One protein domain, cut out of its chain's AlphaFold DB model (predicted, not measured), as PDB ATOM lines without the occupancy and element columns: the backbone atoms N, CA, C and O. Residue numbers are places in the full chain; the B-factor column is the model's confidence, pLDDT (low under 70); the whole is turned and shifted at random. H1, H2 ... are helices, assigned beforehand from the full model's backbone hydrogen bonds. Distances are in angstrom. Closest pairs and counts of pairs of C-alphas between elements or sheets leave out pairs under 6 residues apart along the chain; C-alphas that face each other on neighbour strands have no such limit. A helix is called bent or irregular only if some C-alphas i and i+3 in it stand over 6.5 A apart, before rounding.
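This is residues 6 to 111 of the 112 residues of an uncharacterized protein of Anaerobium acetethylicum (UniProt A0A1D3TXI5). Four roughly aligned helices, H1, H3, H4 and H5, make a bundle, and the long H5 runs on past it, so that residues 106 to 111 stick out at one end. H1 and H4 lie on opposite sides of the H3 and H5 pair, and the short H2 crosses near the beginning of H1. The printed part has 106 residues with five named helices, H1 to H5 in chain order, and no named strand: the class is all helix. It is compact, with a radius of gyration of the C-alphas of 14.3 A, yet elongated, spanning 51 by 29 by 18 A.

H5, residues 80 to 110, touches H3, residues 39 to 52, with residues 91 to 102 alone; the closest C-alphas, of Ala 43 and Leu 91, are 6.8 A apart, at a shallow tilt of 15 degrees, the same way. H4, residues 57 to 72, forms helical hairpins with H3 and with H5; its closest C-alphas to H5, of Tyr 67 and Tyr 87, are 7.1 A apart. H1, residues 6 to 19, touches H3 at Ala 15 and Ser 46, the closest C-alphas, 5.0 A, and is apart from H4. H2, residues 32 to 37, touches H1 at a steep tilt of 65 degrees, closest at the C-alphas of Ala 8 and Ala 32, 4.6 A. Every O i to N i+4 pair is within hydrogen-bond range in H1, H4 and H5, but 1 of 2 in H2 and 7 of 10 in H3.

H5 is 45.1 A long, from C-alpha 80 at (121.074, 150.290, 122.732) to C-alpha 110 at (102.690, 144.843, 163.543). H4 measures 22.0 A, H3 21.1 A, H1 20.6 A and H2 8.9 A. H3 is irregular: C-alphas 46 and 49 are 7.2 A apart. H1 begins at C-alpha 6, (108.942, 142.866, 123.990).

The two C-alphas farthest apart, of Glu 76 and Ser 111, are 51.4 A apart. The printed part has no cut. The link from H1 to H2, residues 20 to 31, is long. Residue 111 alone has a pLDDT under 70.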
ATOM      1  N   HIS A   6     108.749 143.970 123.056       96.25
ATOM      2  CA  HIS A   6     108.942 142.866 123.990       96.25
ATOM      3  C   HIS A   6     109.476 143.361 125.339       96.25
ATOM      4  O   HIS A   6     108.925 143.017 126.382       96.25
ATOM      5  N   ASP A   7     110.478 144.236 125.319       97.00
ATOM      6  CA  ASP A   7     111.018 144.871 126.519       97.00
ATOM      7  C   ASP A   7     109.984 145.801 127.165       97.00
ATOM      8  O   ASP A   7     109.841 145.826 128.388       97.00
ATOM      9  N   ALA A   8     109.193 146.516 126.358       97.12
ATOM     10  CA  ALA A   8     108.114 147.362 126.865       97.12
ATOM     11  C   ALA A   8     107.006 146.557 127.575       97.12
ATOM     12  O   ALA A   8     106.474 147.005 128.594       97.12
ATOM     13  N   LEU A   9     106.689 145.347 127.098       96.88
ATOM     14  CA  LEU A   9     105.779 144.422 127.784       96.88
ATOM     15  C   LEU A   9     106.336 143.967 129.136       96.88
ATOM     16  O   LEU A   9     105.585 143.913 130.110       96.88
ATOM     17  N   SER A  10     107.638 143.690 129.217       97.81
ATOM     18  CA  SER A  10     108.298 143.356 130.484       97.81
ATOM     19  C   SER A  10     108.184 144.508 131.488       97.81
ATOM     20  O   SER A  10     107.798 144.291 132.638       97.81
ATOM     21  N   LEU A  11     108.405 145.750 131.046       97.50
ATOM     22  CA  LEU A  11     108.205 146.947 131.872       97.50
ATOM     23  C   LEU A  11     106.743 147.113 132.325       97.50
ATOM     24  O   LEU A  11     106.493 147.438 133.489       97.50
ATOM     25  N   GLU A  12     105.770 146.847 131.444       96.62
ATOM     26  CA  GLU A  12     104.344 146.838 131.799       96.62
ATOM     27  C   GLU A  12     104.059 145.822 132.910       96.62
ATOM     28  O   GLU A  12     103.393 146.155 133.892       96.62
ATOM     29  N   TRP A  13     104.567 144.594 132.789       96.00
ATOM     30  CA  TRP A  13     104.359 143.551 133.794       96.00
ATOM     31  C   TRP A  13     104.967 143.904 135.149       96.00
ATOM     32  O   TRP A  13     104.294 143.722 136.168       96.00
ATOM     33  N   ILE A  14     106.177 144.470 135.169       96.88
ATOM     34  CA  ILE A  14     106.818 144.949 136.400       96.88
ATOM     35  C   ILE A  14     105.931 146.002 137.078       96.88
ATOM     36  O   ILE A  14     105.542 145.829 138.237       96.88
ATOM     37  N   ALA A  15     105.548 147.056 136.349       95.88
ATOM     38  CA  ALA A  15     104.750 148.153 136.893       95.88
ATOM     39  C   ALA A  15     103.370 147.675 137.381       95.88
ATOM     40  O   ALA A  15     102.956 147.981 138.503       95.88
ATOM     41  N   ARG A  16     102.666 146.853 136.590       94.25
ATOM     42  CA  ARG A  16     101.369 146.274 136.984       94.25
ATOM     43  C   ARG A  16     101.482 145.404 138.226       94.25
ATOM     44  O   ARG A  16     100.614 145.468 139.095       94.25
ATOM     45  N   GLY A  17     102.558 144.630 138.342       92.69
ATOM     46  CA  GLY A  17     102.826 143.784 139.501       92.69
ATOM     47  C   GLY A  17     103.082 144.560 140.797       92.69
ATOM     48  O   GLY A  17     103.100 143.952 141.867       92.69
ATOM     49  N   ILE A  18     103.314 145.873 140.738       93.06
ATOM     50  CA  ILE A  18     103.496 146.734 141.917       93.06
ATOM     51  C   ILE A  18     102.159 147.318 142.368       93.06
ATOM     52  O   ILE A  18     101.854 147.307 143.557       93.06
ATOM     53  N   TYR A  19     101.342 147.777 141.420       89.12
ATOM     54  CA  TYR A  19     100.048 148.405 141.704       89.12
ATOM     55  C   TYR A  19      98.865 147.429 141.715       89.12
ATOM     56  O   TYR A  19      97.744 147.850 141.989       89.12
ATOM     57  N   ASN A  20      99.101 146.144 141.422       87.88
ATOM     58  CA  ASN A  20      98.067 145.124 141.223       87.88
ATOM     59  C   ASN A  20      96.963 145.607 140.267       87.88
ATOM     60  O   ASN A  20      95.772 145.533 140.571       87.88
ATOM     61  N   SER A  21      97.377 146.189 139.141       84.69
ATOM     62  CA  SER A  21      96.478 146.888 138.230       84.69
ATOM     63  C   SER A  21      96.263 146.138 136.917       84.69
ATOM     64  O   SER A  21      97.150 145.448 136.396       84.69
ATOM     65  N   ASP A  22      95.091 146.345 136.325       82.88
ATOM     66  CA  ASP A  22      94.804 145.918 134.960       82.88
ATOM     67  C   ASP A  22      95.589 146.740 133.925       82.88
ATOM     68  O   ASP A  22      96.305 147.695 134.249       82.88
ATOM     69  N   ARG A  23      95.479 146.337 132.655       72.50
ATOM     70  CA  ARG A  23      96.040 147.097 131.530       72.50
ATOM     71  C   ARG A  23      95.416 148.485 131.445       72.50
ATOM     72  O   ARG A  23      94.246 148.655 131.778       72.50
ATOM     73  N   LEU A  24      96.189 149.452 130.943       75.56
ATOM     74  CA  LEU A  24      95.775 150.854 130.786       75.56
ATOM     75  C   LEU A  24      95.458 151.567 132.110       75.56
ATOM     76  O   LEU A  24      94.868 152.651 132.116       75.56
ATOM     77  N   ALA A  25      95.880 150.996 133.241       76.12
ATOM     78  CA  ALA A  25      95.855 151.692 134.515       76.12
ATOM     79  C   ALA A  25      96.654 153.003 134.437       76.12
ATOM     80  O   ALA A  25      97.510 153.186 133.567       76.12
ATOM     81  N   PHE A  26      96.351 153.933 135.346       81.88
ATOM     82  CA  PHE A  26      96.921 155.287 135.334       81.88
ATOM     83  C   PHE A  26      96.641 156.038 134.019       81.88
ATOM     84  O   PHE A  26      97.501 156.730 133.485       81.88
ATOM     85  N   GLY A  27      95.431 155.879 133.470       84.56
ATOM     86  CA  GLY A  27      95.012 156.583 132.254       84.56
ATOM     87  C   GLY A  27      95.800 156.181 131.005       84.56
ATOM     88  O   GLY A  27      95.963 156.999 130.107       84.56
ATOM     89  N   GLY A  28      96.308 154.945 130.957       87.25
ATOM     90  CA  GLY A  28      97.125 154.431 129.857       87.25
ATOM     91  C   GLY A  28      98.638 154.483 130.089       87.25
ATOM     92  O   GLY A  28      99.371 153.900 129.294       87.25
ATOM     93  N   MET A  29      99.116 155.114 131.170       89.06
ATOM     94  CA  MET A  29     100.557 155.227 131.458       89.06
ATOM     95  C   MET A  29     101.211 153.888 131.814       89.06
ATOM     96  O   MET A  29     102.387 153.693 131.532       89.06
ATOM     97  N   ILE A  30     100.464 152.950 132.406       93.50
ATOM     98  CA  ILE A  30     100.938 151.571 132.582       93.50
ATOM     99  C   ILE A  30     100.479 150.741 131.378       93.50
ATOM    100  O   ILE A  30      99.453 150.050 131.414       93.50
ATOM    101  N   SER A  31     101.233 150.857 130.286       95.06
ATOM    102  CA  SER A  31     101.060 150.074 129.061       95.06
ATOM    103  C   SER A  31     102.383 149.931 128.312       95.06
ATOM    104  O   SER A  31     103.233 150.822 128.371       95.06
ATOM    105  N   ALA A  32     102.547 148.822 127.586       95.38
ATOM    106  CA  ALA A  32     103.699 148.623 126.712       95.38
ATOM    107  C   ALA A  32     103.815 149.740 125.662       95.38
ATOM    108  O   ALA A  32     104.891 150.300 125.503       95.38
ATOM    109  N   ASP A  33     102.708 150.141 125.030       94.25
ATOM    110  CA  ASP A  33     102.702 151.210 124.019       94.25
ATOM    111  C   ASP A  33     103.255 152.537 124.574       94.25
ATOM    112  O   ASP A  33     103.991 153.249 123.891       94.25
ATOM    113  N   TYR A  34     102.943 152.868 125.834       95.25
ATOM    114  CA  TYR A  34     103.521 154.040 126.492       95.25
ATOM    115  C   TYR A  34     105.019 153.846 126.772       95.25
ATOM    116  O   TYR A  34     105.830 154.726 126.473       95.25
ATOM    117  N   PHE A  35     105.409 152.686 127.310       95.81
ATOM    118  CA  PHE A  35     106.801 152.400 127.670       95.81
ATOM    119  C   PHE A  35     107.735 152.180 126.480       95.81
ATOM    120  O   PHE A  35     108.938 152.372 126.633       95.81
ATOM    121  N   GLU A  36     107.225 151.874 125.288       95.69
ATOM    122  CA  GLU A  36     108.034 151.888 124.068       95.69
ATOM    123  C   GLU A  36     108.674 153.256 123.836       95.69
ATOM    124  O   GLU A  36     109.858 153.344 123.508       95.69
ATOM    125  N   VAL A  37     107.898 154.321 124.042       94.44
ATOM    126  CA  VAL A  37     108.315 155.709 123.798       94.44
ATOM    127  C   VAL A  37     108.920 156.342 125.054       94.44
ATOM    128  O   VAL A  37     109.805 157.199 124.962       94.44
ATOM    129  N   HIS A  38     108.479 155.891 126.231       94.75
ATOM    130  CA  HIS A  38     108.860 156.418 127.542       94.75
ATOM    131  C   HIS A  38     109.377 155.313 128.488       94.75
ATOM    132  O   HIS A  38     108.827 155.114 129.572       94.75
ATOM    133  N   PRO A  39     110.455 154.589 128.133       95.62
ATOM    134  CA  PRO A  39     110.904 153.419 128.895       95.62
ATOM    135  C   PRO A  39     111.364 153.761 130.315       95.62
ATOM    136  O   PRO A  39     111.178 152.973 131.242       95.62
ATOM    137  N   PHE A  40     111.945 154.948 130.509       96.56
ATOM    138  CA  PHE A  40     112.428 155.401 131.813       96.56
ATOM    139  C   PHE A  40     111.288 155.688 132.805       96.56
ATOM    140  O   PHE A  40     111.451 155.493 134.011       96.56
ATOM    141  N   ASP A  41     110.113 156.087 132.314       95.81
ATOM    142  CA  ASP A  41     108.950 156.350 133.167       95.81
ATOM    143  C   ASP A  41     108.486 155.079 133.886       95.81
ATOM    144  O   ASP A  41     107.982 155.162 135.006       95.81
ATOM    145  N   ALA A  42     108.726 153.896 133.305       96.44
ATOM    146  CA  ALA A  42     108.451 152.624 133.962       96.44
ATOM    147  C   ALA A  42     109.190 152.499 135.302       96.44
ATOM    148  O   ALA A  42     108.584 152.073 136.284       96.44
ATOM    149  N   ALA A  43     110.459 152.921 135.382       97.75
ATOM    150  CA  ALA A  43     111.212 152.923 136.635       97.75
ATOM    151  C   ALA A  43     110.663 153.951 137.623       97.75
ATOM    152  O   ALA A  43     110.468 153.631 138.793       97.75
ATOM    153  N   VAL A  44     110.361 155.171 137.168       96.62
ATOM    154  CA  VAL A  44     109.798 156.215 138.039       96.62
ATOM    155  C   VAL A  44     108.481 155.742 138.658       96.62
ATOM    156  O   VAL A  44     108.309 155.813 139.875       96.62
ATOM    157  N   ILE A  45     107.581 155.201 137.837       95.56
ATOM    158  CA  ILE A  45     106.281 154.680 138.269       95.56
ATOM    159  C   ILE A  45     106.461 153.488 139.213       95.56
ATOM    160  O   ILE A  45     105.824 153.443 140.265       95.56
ATOM    161  N   SER A  46     107.332 152.542 138.865       96.81
ATOM    162  CA  SER A  46     107.551 151.317 139.642       96.81
ATOM    163  C   SER A  46     108.186 151.591 141.008       96.81
ATOM    164  O   SER A  46     107.806 150.989 142.008       96.81
ATOM    165  N   LEU A  47     109.131 152.529 141.081       97.69
ATOM    166  CA  LEU A  47     109.910 152.776 142.295       97.69
ATOM    167  C   LEU A  47     109.265 153.809 143.234       97.69
ATOM    168  O   LEU A  47     109.570 153.824 144.430       97.69
ATOM    169  N   ALA A  48     108.342 154.644 142.737       95.50
ATOM    170  CA  ALA A  48     107.704 155.706 143.520       95.50
ATOM    171  C   ALA A  48     107.064 155.243 144.850       95.50
ATOM    172  O   ALA A  48     107.290 155.913 145.863       95.50
ATOM    173  N   PRO A  49     106.324 154.114 144.925       94.88
ATOM    174  CA  PRO A  49     105.717 153.660 146.178       94.88
ATOM    175  C   PRO A  49     106.745 153.309 147.257       94.88
ATOM    176  O   PRO A  49     106.522 153.591 148.435       94.88
ATOM    177  N   PHE A  50     107.871 152.707 146.867       96.00
ATOM    178  CA  PHE A  50     108.946 152.328 147.787       96.00
ATOM    179  C   PHE A  50     109.704 153.561 148.272       96.00
ATOM    180  O   PHE A  50     109.900 153.729 149.476       96.00
ATOM    181  N   TYR A  51     110.010 154.479 147.350       95.25
ATOM    182  CA  TYR A  51     110.660 155.744 147.677       95.25
ATOM    183  C   TYR A  51     109.833 156.580 148.662       95.25
ATOM    184  O   TYR A  51     110.352 157.096 149.652       95.25
ATOM    185  N   HIS A  52     108.516 156.671 148.436       93.31
ATOM    186  CA  HIS A  52     107.594 157.374 149.332       93.31
ATOM    187  C   HIS A  52     107.591 156.792 150.755       93.31
ATOM    188  O   HIS A  52     107.463 157.532 151.729       93.31
ATOM    189  N   LYS A  53     107.772 155.473 150.884       92.88
ATOM    190  CA  LYS A  53     107.851 154.766 152.170       92.88
ATOM    191  C   LYS A  53     109.252 154.773 152.798       92.88
ATOM    192  O   LYS A  53     109.415 154.194 153.868       92.88
ATOM    193  N   ASN A  54     110.232 155.435 152.178       92.69
ATOM    194  CA  ASN A  54     111.649 155.421 152.557       92.69
ATOM    195  C   ASN A  54     112.309 154.032 152.534       92.69
ATOM    196  O   ASN A  54     113.290 153.801 153.241       92.69
ATOM    197  N   ILE A  55     111.797 153.117 151.715       93.00
ATOM    198  CA  ILE A  55     112.333 151.761 151.599       93.00
ATOM    199  C   ILE A  55     113.497 151.795 150.620       93.00
ATOM    200  O   ILE A  55     113.312 152.106 149.446       93.00
ATOM    201  N   ASN A  56     114.694 151.526 151.141       92.25
ATOM    202  CA  ASN A  56     115.952 151.482 150.401       92.25
ATOM    203  C   ASN A  56     116.122 152.625 149.366       92.25
ATOM    204  O   ASN A  56     116.432 152.439 148.188       92.25
ATOM    205  N   ASN A  57     115.945 153.869 149.826       94.69
ATOM    206  CA  ASN A  57     116.067 155.059 148.974       94.69
ATOM    207  C   ASN A  57     117.445 155.208 148.314       94.69
ATOM    208  O   ASN A  57     117.566 155.906 147.308       94.69
ATOM    209  N   LYS A  58     118.493 154.623 148.902       96.50
ATOM    210  CA  LYS A  58     119.854 154.700 148.367       96.50
ATOM    211  C   LYS A  58     119.952 153.945 147.043       96.50
ATOM    212  O   LYS A  58     120.461 154.509 146.071       96.50
ATOM    213  N   ASP A  59     119.438 152.723 146.996       97.25
ATOM    214  CA  ASP A  59     119.554 151.883 145.808       97.25
ATOM    215  C   ASP A  59     118.589 152.365 144.719       97.25
ATOM    216  O   ASP A  59     118.992 152.484 143.562       97.25
ATOM    217  N   ILE A  60     117.394 152.840 145.101       98.00
ATOM    218  CA  ILE A  60     116.478 153.549 144.187       98.00
ATOM    219  C   ILE A  60     117.168 154.750 143.522       98.00
ATOM    220  O   ILE A  60     117.109 154.898 142.302       98.00
ATOM    221  N   LYS A  61     117.834 155.619 144.298       97.38
ATOM    222  CA  LYS A  61     118.540 156.789 143.740       97.38
ATOM    223  C   LYS A  61     119.666 156.371 142.804       97.38
ATOM    224  O   LYS A  61     119.763 156.911 141.706       97.38
ATOM    225  N   SER A  62     120.465 155.391 143.214       97.75
ATOM    226  CA  SER A  62     121.589 154.880 142.422       97.75
ATOM    227  C   SER A  62     121.115 154.325 141.076       97.75
ATOM    228  O   SER A  62     121.693 154.638 140.034       97.75
ATOM    229  N   PHE A  63     120.015 153.567 141.081       98.25
ATOM    230  CA  PHE A  63     119.380 153.043 139.875       98.25
ATOM    231  C   PHE A  63     118.877 154.169 138.956       98.25
ATOM    232  O   PHE A  63     119.204 154.205 137.766       98.25
ATOM    233  N   ILE A  64     118.121 155.123 139.511       97.88
ATOM    234  CA  ILE A  64     117.564 156.261 138.768       97.88
ATOM    235  C   ILE A  64     118.670 157.107 138.136       97.88
ATOM    236  O   ILE A  64     118.577 157.440 136.957       97.88
ATOM    237  N   GLU A  65     119.733 157.426 138.875       96.44
ATOM    238  CA  GLU A  65     120.865 158.211 138.371       96.44
ATOM    239  C   GLU A  65     121.604 157.493 137.234       96.44
ATOM    240  O   GLU A  65     121.900 158.112 136.206       96.44
ATOM    241  N   LYS A  66     121.854 156.182 137.382       96.12
ATOM    242  CA  LYS A  66     122.500 155.349 136.358       96.12
ATOM    243  C   LYS A  66     121.720 155.388 135.045       96.12
ATOM    244  O   LYS A  66     122.273 155.750 134.004       96.12
ATOM    245  N   TYR A  67     120.440 155.026 135.090       97.00
ATOM    246  CA  TYR A  67     119.655 154.854 133.871       97.00
ATOM    247  C   TYR A  67     119.149 156.165 133.292       97.00
ATOM    248  O   TYR A  67     119.073 156.276 132.072       97.00
ATOM    249  N   ARG A  68     118.919 157.200 134.113       95.50
ATOM    250  CA  ARG A  68     118.611 158.537 133.594       95.50
ATOM    251  C   ARG A  68     119.722 159.024 132.672       95.50
ATOM    252  O   ARG A  68     119.454 159.400 131.537       95.50
ATOM    253  N   LYS A  69     120.972 158.945 133.135       92.06
ATOM    254  CA  LYS A  69     122.135 159.338 132.334       92.06
ATOM    255  C   LYS A  69     122.275 158.485 131.069       92.06
ATOM    256  O   LYS A  69     122.564 159.027 130.006       92.06
ATOM    257  N   ALA A  70     122.068 157.172 131.176       93.50
ATOM    258  CA  ALA A  70     122.176 156.271 130.031       93.50
ATOM    259  C   ALA A  70     121.118 156.563 128.950       93.50
ATOM    260  O   ALA A  70     121.450 156.606 127.764       93.50
ATOM    261  N   PHE A  71     119.871 156.831 129.353       93.12
ATOM    262  CA  PHE A  71     118.785 157.195 128.443       93.12
ATOM    263  C   PHE A  71     118.920 158.624 127.888       93.12
ATOM    264  O   PHE A  71     118.650 158.837 126.707       93.12
ATOM    265  N   ASP A  72     119.421 159.590 128.662       91.56
ATOM    266  CA  ASP A  72     119.737 160.932 128.139       91.56
ATOM    267  C   ASP A  72     120.770 160.860 126.987       91.56
ATOM    268  O   ASP A  72     120.747 161.680 126.072       91.56
ATOM    269  N   GLN A  73     121.639 159.840 126.996       91.31
ATOM    270  CA  GLN A  73     122.689 159.593 125.996       91.31
ATOM    271  C   GLN A  73     122.345 158.462 125.012       91.31
ATOM    272  O   GLN A  73     123.226 157.940 124.331       91.31
ATOM    273  N   PHE A  74     121.080 158.043 124.922       89.25
ATOM    274  CA  PHE A  74     120.701 156.821 124.199       89.25
ATOM    275  C   PHE A  74     121.078 156.822 122.714       89.25
ATOM    276  O   PHE A  74     121.495 155.801 122.179       89.25
ATOM    277  N   GLY A  75     120.961 157.973 122.042       87.62
ATOM    278  CA  GLY A  75     121.313 158.108 120.621       87.62
ATOM    279  C   GLY A  75     122.806 157.916 120.328       87.62
ATOM    280  O   GLY A  75     123.178 157.705 119.180       87.62
ATOM    281  N   GLU A  76     123.649 157.968 121.360       90.69
ATOM    282  CA  GLU A  76     125.100 157.776 121.281       90.69
ATOM    283  C   GLU A  76     125.521 156.361 121.721       90.69
ATOM    284  O   GLU A  76     126.706 156.015 121.677       90.69
ATOM    285  N   GLN A  77     124.570 155.522 122.153       88.06
ATOM    286  CA  GLN A  77     124.854 154.177 122.646       88.06
ATOM    287  C   GLN A  77     125.266 153.252 121.507       88.06
ATOM    288  O   GLN A  77     124.580 153.126 120.496       88.06
ATOM    289  N   LYS A  78     126.381 152.543 121.707       89.50
ATOM    290  CA  LYS A  78     126.871 151.547 120.743       89.50
ATOM    291  C   LYS A  78     125.942 150.336 120.648       89.50
ATOM    292  O   LYS A  78     125.729 149.830 119.554       89.50
ATOM    293  N   ASN A  79     125.397 149.910 121.791       92.19
ATOM    294  CA  ASN A  79     124.528 148.740 121.924       92.19
ATOM    295  C   ASN A  79     123.245 149.127 122.693       92.19
ATOM    296  O   ASN A  79     123.131 148.812 123.880       92.19
ATOM    297  N   PRO A  80     122.294 149.838 122.062       91.81
ATOM    298  CA  PRO A  80     121.074 150.290 122.732       91.81
ATOM    299  C   PRO A  80     120.219 149.126 123.251       91.81
ATOM    300  O   PRO A  80     119.717 149.205 124.365       91.81
ATOM    301  N   ASP A  81     120.122 148.020 122.507       92.44
ATOM    302  CA  ASP A  81     119.339 146.850 122.934       92.44
ATOM    303  C   ASP A  81     119.907 146.222 124.212       92.44
ATOM    304  O   ASP A  81     119.164 145.913 125.139       92.44
ATOM    305  N   GLN A  82     121.236 146.111 124.310       95.12
ATOM    306  CA  GLN A  82     121.896 145.611 125.517       95.12
ATOM    307  C   GLN A  82     121.614 146.518 126.721       95.12
ATOM    308  O   GLN A  82     121.300 146.014 127.797       95.12
ATOM    309  N   LEU A  83     121.686 147.842 126.541       95.56
ATOM    310  CA  LEU A  83     121.355 148.799 127.598       95.56
ATOM    311  C   LEU A  83     119.918 148.597 128.100       95.56
ATOM    312  O   LEU A  83     119.685 148.622 129.308       95.56
ATOM    313  N   VAL A  84     118.962 148.401 127.186       96.50
ATOM    314  CA  VAL A  84     117.552 148.180 127.538       96.50
ATOM    315  C   VAL A  84     117.370 146.843 128.251       96.50
ATOM    316  O   VAL A  84     116.732 146.811 129.299       96.50
ATOM    317  N   SER A  85     117.966 145.756 127.758       96.19
ATOM    318  CA  SER A  85     117.884 144.449 128.423       96.19
ATOM    319  C   SER A  85     118.485 144.482 129.833       96.19
ATOM    320  O   SER A  85     117.909 143.926 130.768       96.19
ATOM    321  N   GLU A  86     119.619 145.166 130.016       97.69
ATOM    322  CA  GLU A  86     120.220 145.379 131.337       97.69
ATOM    323  C   GLU A  86     119.310 146.221 132.239       97.69
ATOM    324  O   GLU A  86     119.121 145.871 133.400       97.69
ATOM    325  N   TYR A  87     118.716 147.293 131.708       98.12
ATOM    326  CA  TYR A  87     117.755 148.136 132.423       98.12
ATOM    327  C   TYR A  87     116.538 147.361 132.926       98.12
ATOM    328  O   TYR A  87     116.196 147.470 134.101       98.12
ATOM    329  N   VAL A  88     115.896 146.577 132.056       98.31
ATOM    330  CA  VAL A  88     114.709 145.784 132.411       98.31
ATOM    331  C   VAL A  88     115.056 144.776 133.504       98.31
ATOM    332  O   VAL A  88     114.363 144.722 134.519       98.31
ATOM    333  N   ARG A  89     116.154 144.030 133.327       98.38
ATOM    334  CA  ARG A  89     116.616 143.032 134.300       98.38
ATOM    335  C   ARG A  89     116.917 143.663 135.659       98.38
ATOM    336  O   ARG A  89     116.438 143.176 136.676       98.38
ATOM    337  N   GLU A  90     117.690 144.747 135.690       98.62
ATOM    338  CA  GLU A  90     118.051 145.402 136.953       98.62
ATOM    339  C   GLU A  90     116.846 146.072 137.630       98.62
ATOM    340  O   GLU A  90     116.779 146.099 138.857       98.62
ATOM    341  N   LEU A  91     115.876 146.591 136.863       98.62
ATOM    342  CA  LEU A  91     114.632 147.112 137.434       98.62
ATOM    343  C   LEU A  91     113.821 145.995 138.097       98.62
ATOM    344  O   LEU A  91     113.290 146.192 139.190       98.62
ATOM    345  N   GLU A  92     113.714 144.839 137.442       98.31
ATOM    346  CA  GLU A  92     113.020 143.671 137.984       98.31
ATOM    347  C   GLU A  92     113.676 143.186 139.282       98.31
ATOM    348  O   GLU A  92     112.987 143.037 140.294       98.31
ATOM    349  N   GLU A  93     115.001 143.014 139.275       98.31
ATOM    350  CA  GLU A  93     115.793 142.619 140.447       98.31
ATOM    351  C   GLU A  93     115.574 143.590 141.617       98.31
ATOM    352  O   GLU A  93     115.180 143.168 142.707       98.31
ATOM    353  N   LEU A  94     115.708 144.897 141.372       98.50
ATOM    354  CA  LEU A  94     115.503 145.917 142.399       98.50
ATOM    355  C   LEU A  94     114.067 145.907 142.944       98.50
ATOM    356  O   LEU A  94     113.853 146.020 144.148       98.50
ATOM    357  N   VAL A  95     113.052 145.756 142.088       97.75
ATOM    358  CA  VAL A  95     111.652 145.682 142.537       97.75
ATOM    359  C   VAL A  95     111.411 144.453 143.416       97.75
ATOM    360  O   VAL A  95     110.643 144.541 144.380       97.75
ATOM    361  N   VAL A  96     112.038 143.313 143.114       97.31
ATOM    362  CA  VAL A  96     111.951 142.109 143.952       97.31
ATOM    363  C   VAL A  96     112.550 142.367 145.334       97.31
ATOM    364  O   VAL A  96     111.888 142.076 146.332       97.31
ATOM    365  N   GLU A  97     113.740 142.963 145.402       96.75
ATOM    366  CA  GLU A  97     114.403 143.323 146.665       96.75
ATOM    367  C   GLU A  97     113.549 144.297 147.490       96.75
ATOM    368  O   GLU A  97     113.223 144.034 148.647       96.75
ATOM    369  N   LEU A  98     113.057 145.373 146.870       96.38
ATOM    370  CA  LEU A  98     112.225 146.375 147.544       96.38
ATOM    371  C   LEU A  98     110.904 145.803 148.072       96.38
ATOM    372  O   LEU A  98     110.402 146.234 149.115       96.38
ATOM    373  N   LYS A  99     110.310 144.830 147.369       94.31
ATOM    374  CA  LYS A  99     109.117 144.120 147.852       94.31
ATOM    375  C   LYS A  99     109.422 143.299 149.102       94.31
ATOM    376  O   LYS A  99     108.574 143.271 149.995       94.31
ATOM    377  N   GLN A 100     110.589 142.661 149.174       93.50
ATOM    378  CA  GLN A 100     111.027 141.912 150.355       93.50
ATOM    379  C   GLN A 100     111.255 142.859 151.539       93.50
ATOM    380  O   GLN A 100     110.668 142.650 152.602       93.50
ATOM    381  N   ASP A 101     111.982 143.958 151.331       90.62
ATOM    382  CA  ASP A 101     112.216 144.979 152.361       90.62
ATOM    383  C   ASP A 101     110.899 145.573 152.888       90.62
ATOM    384  O   ASP A 101     110.696 145.707 154.096       90.62
ATOM    385  N   ASN A 102     109.945 145.868 151.994       88.38
ATOM    386  CA  ASN A 102     108.625 146.378 152.375       88.38
ATOM    387  C   ASN A 102     107.831 145.393 153.249       88.38
ATOM    388  O   ASN A 102     107.078 145.826 154.120       88.38
ATOM    389  N   GLN A 103     107.952 144.084 153.006       85.69
ATOM    390  CA  GLN A 103     107.297 143.069 153.837       85.69
ATOM    391  C   GLN A 103     107.927 143.008 155.231       85.69
ATOM    392  O   GLN A 103     107.194 142.968 156.218       85.69
ATOM    393  N   ILE A 104     109.259 143.065 155.325       78.12
ATOM    394  CA  ILE A 104     109.989 143.072 156.604       78.12
ATOM    395  C   ILE A 104     109.575 144.278 157.460       78.12
ATOM    396  O   ILE A 104     109.242 144.117 158.635       78.12
ATOM    397  N   GLU A 105     109.520 145.469 156.862       74.62
ATOM    398  CA  GLU A 105     109.062 146.696 157.529       74.62
ATOM    399  C   GLU A 105     107.610 146.599 158.022       74.62
ATOM    400  O   GLU A 105     107.289 147.087 159.107       74.62
ATOM    401  N   ALA A 106     106.721 145.959 157.253       76.06
ATOM    402  CA  ALA A 106     105.337 145.739 157.675       76.06
ATOM    403  C   ALA A 106     105.262 144.816 158.906       76.06
ATOM    404  O   ALA A 106     104.643 145.183 159.901       76.06
ATOM    405  N   TYR A 107     105.973 143.681 158.892       70.88
ATOM    406  CA  TYR A 107     106.030 142.763 160.038       70.88
ATOM    407  C   TYR A 107     106.603 143.409 161.305       70.88
ATOM    408  O   TYR A 107     106.110 143.155 162.406       70.88
ATOM    409  N   ALA A 108     107.631 144.253 161.171       71.00
ATOM    410  CA  ALA A 108     108.229 144.949 162.306       71.00
ATOM    411  C   ALA A 108     107.245 145.923 162.981       71.00
ATOM    412  O   ALA A 108     107.271 146.065 164.202       71.00
ATOM    413  N   ARG A 109     106.361 146.565 162.205       72.25
ATOM    414  CA  ARG A 109     105.346 147.500 162.722       72.25
ATOM    415  C   ARG A 109     104.189 146.802 163.429       72.25
ATOM    416  O   ARG A 109     103.692 147.346 164.406       72.25
ATOM    417  N   ASP A 110     103.801 145.617 162.968       76.31
ATOM    418  CA  ASP A 110     102.690 144.843 163.543       76.31
ATOM    419  C   ASP A 110     103.087 144.057 164.814       76.31
ATOM    420  O   ASP A 110     102.235 143.456 165.467       76.31
ATOM    421  N   SER A 111     104.378 144.042 165.168       67.31
ATOM    422  CA  SER A 111     104.931 143.291 166.310       67.31
ATOM    423  C   SER A 111     105.119 144.127 167.594       67.31
ATOM    424  O   SER A 111     105.748 143.644 168.538       67.31
TER     425      SER A 111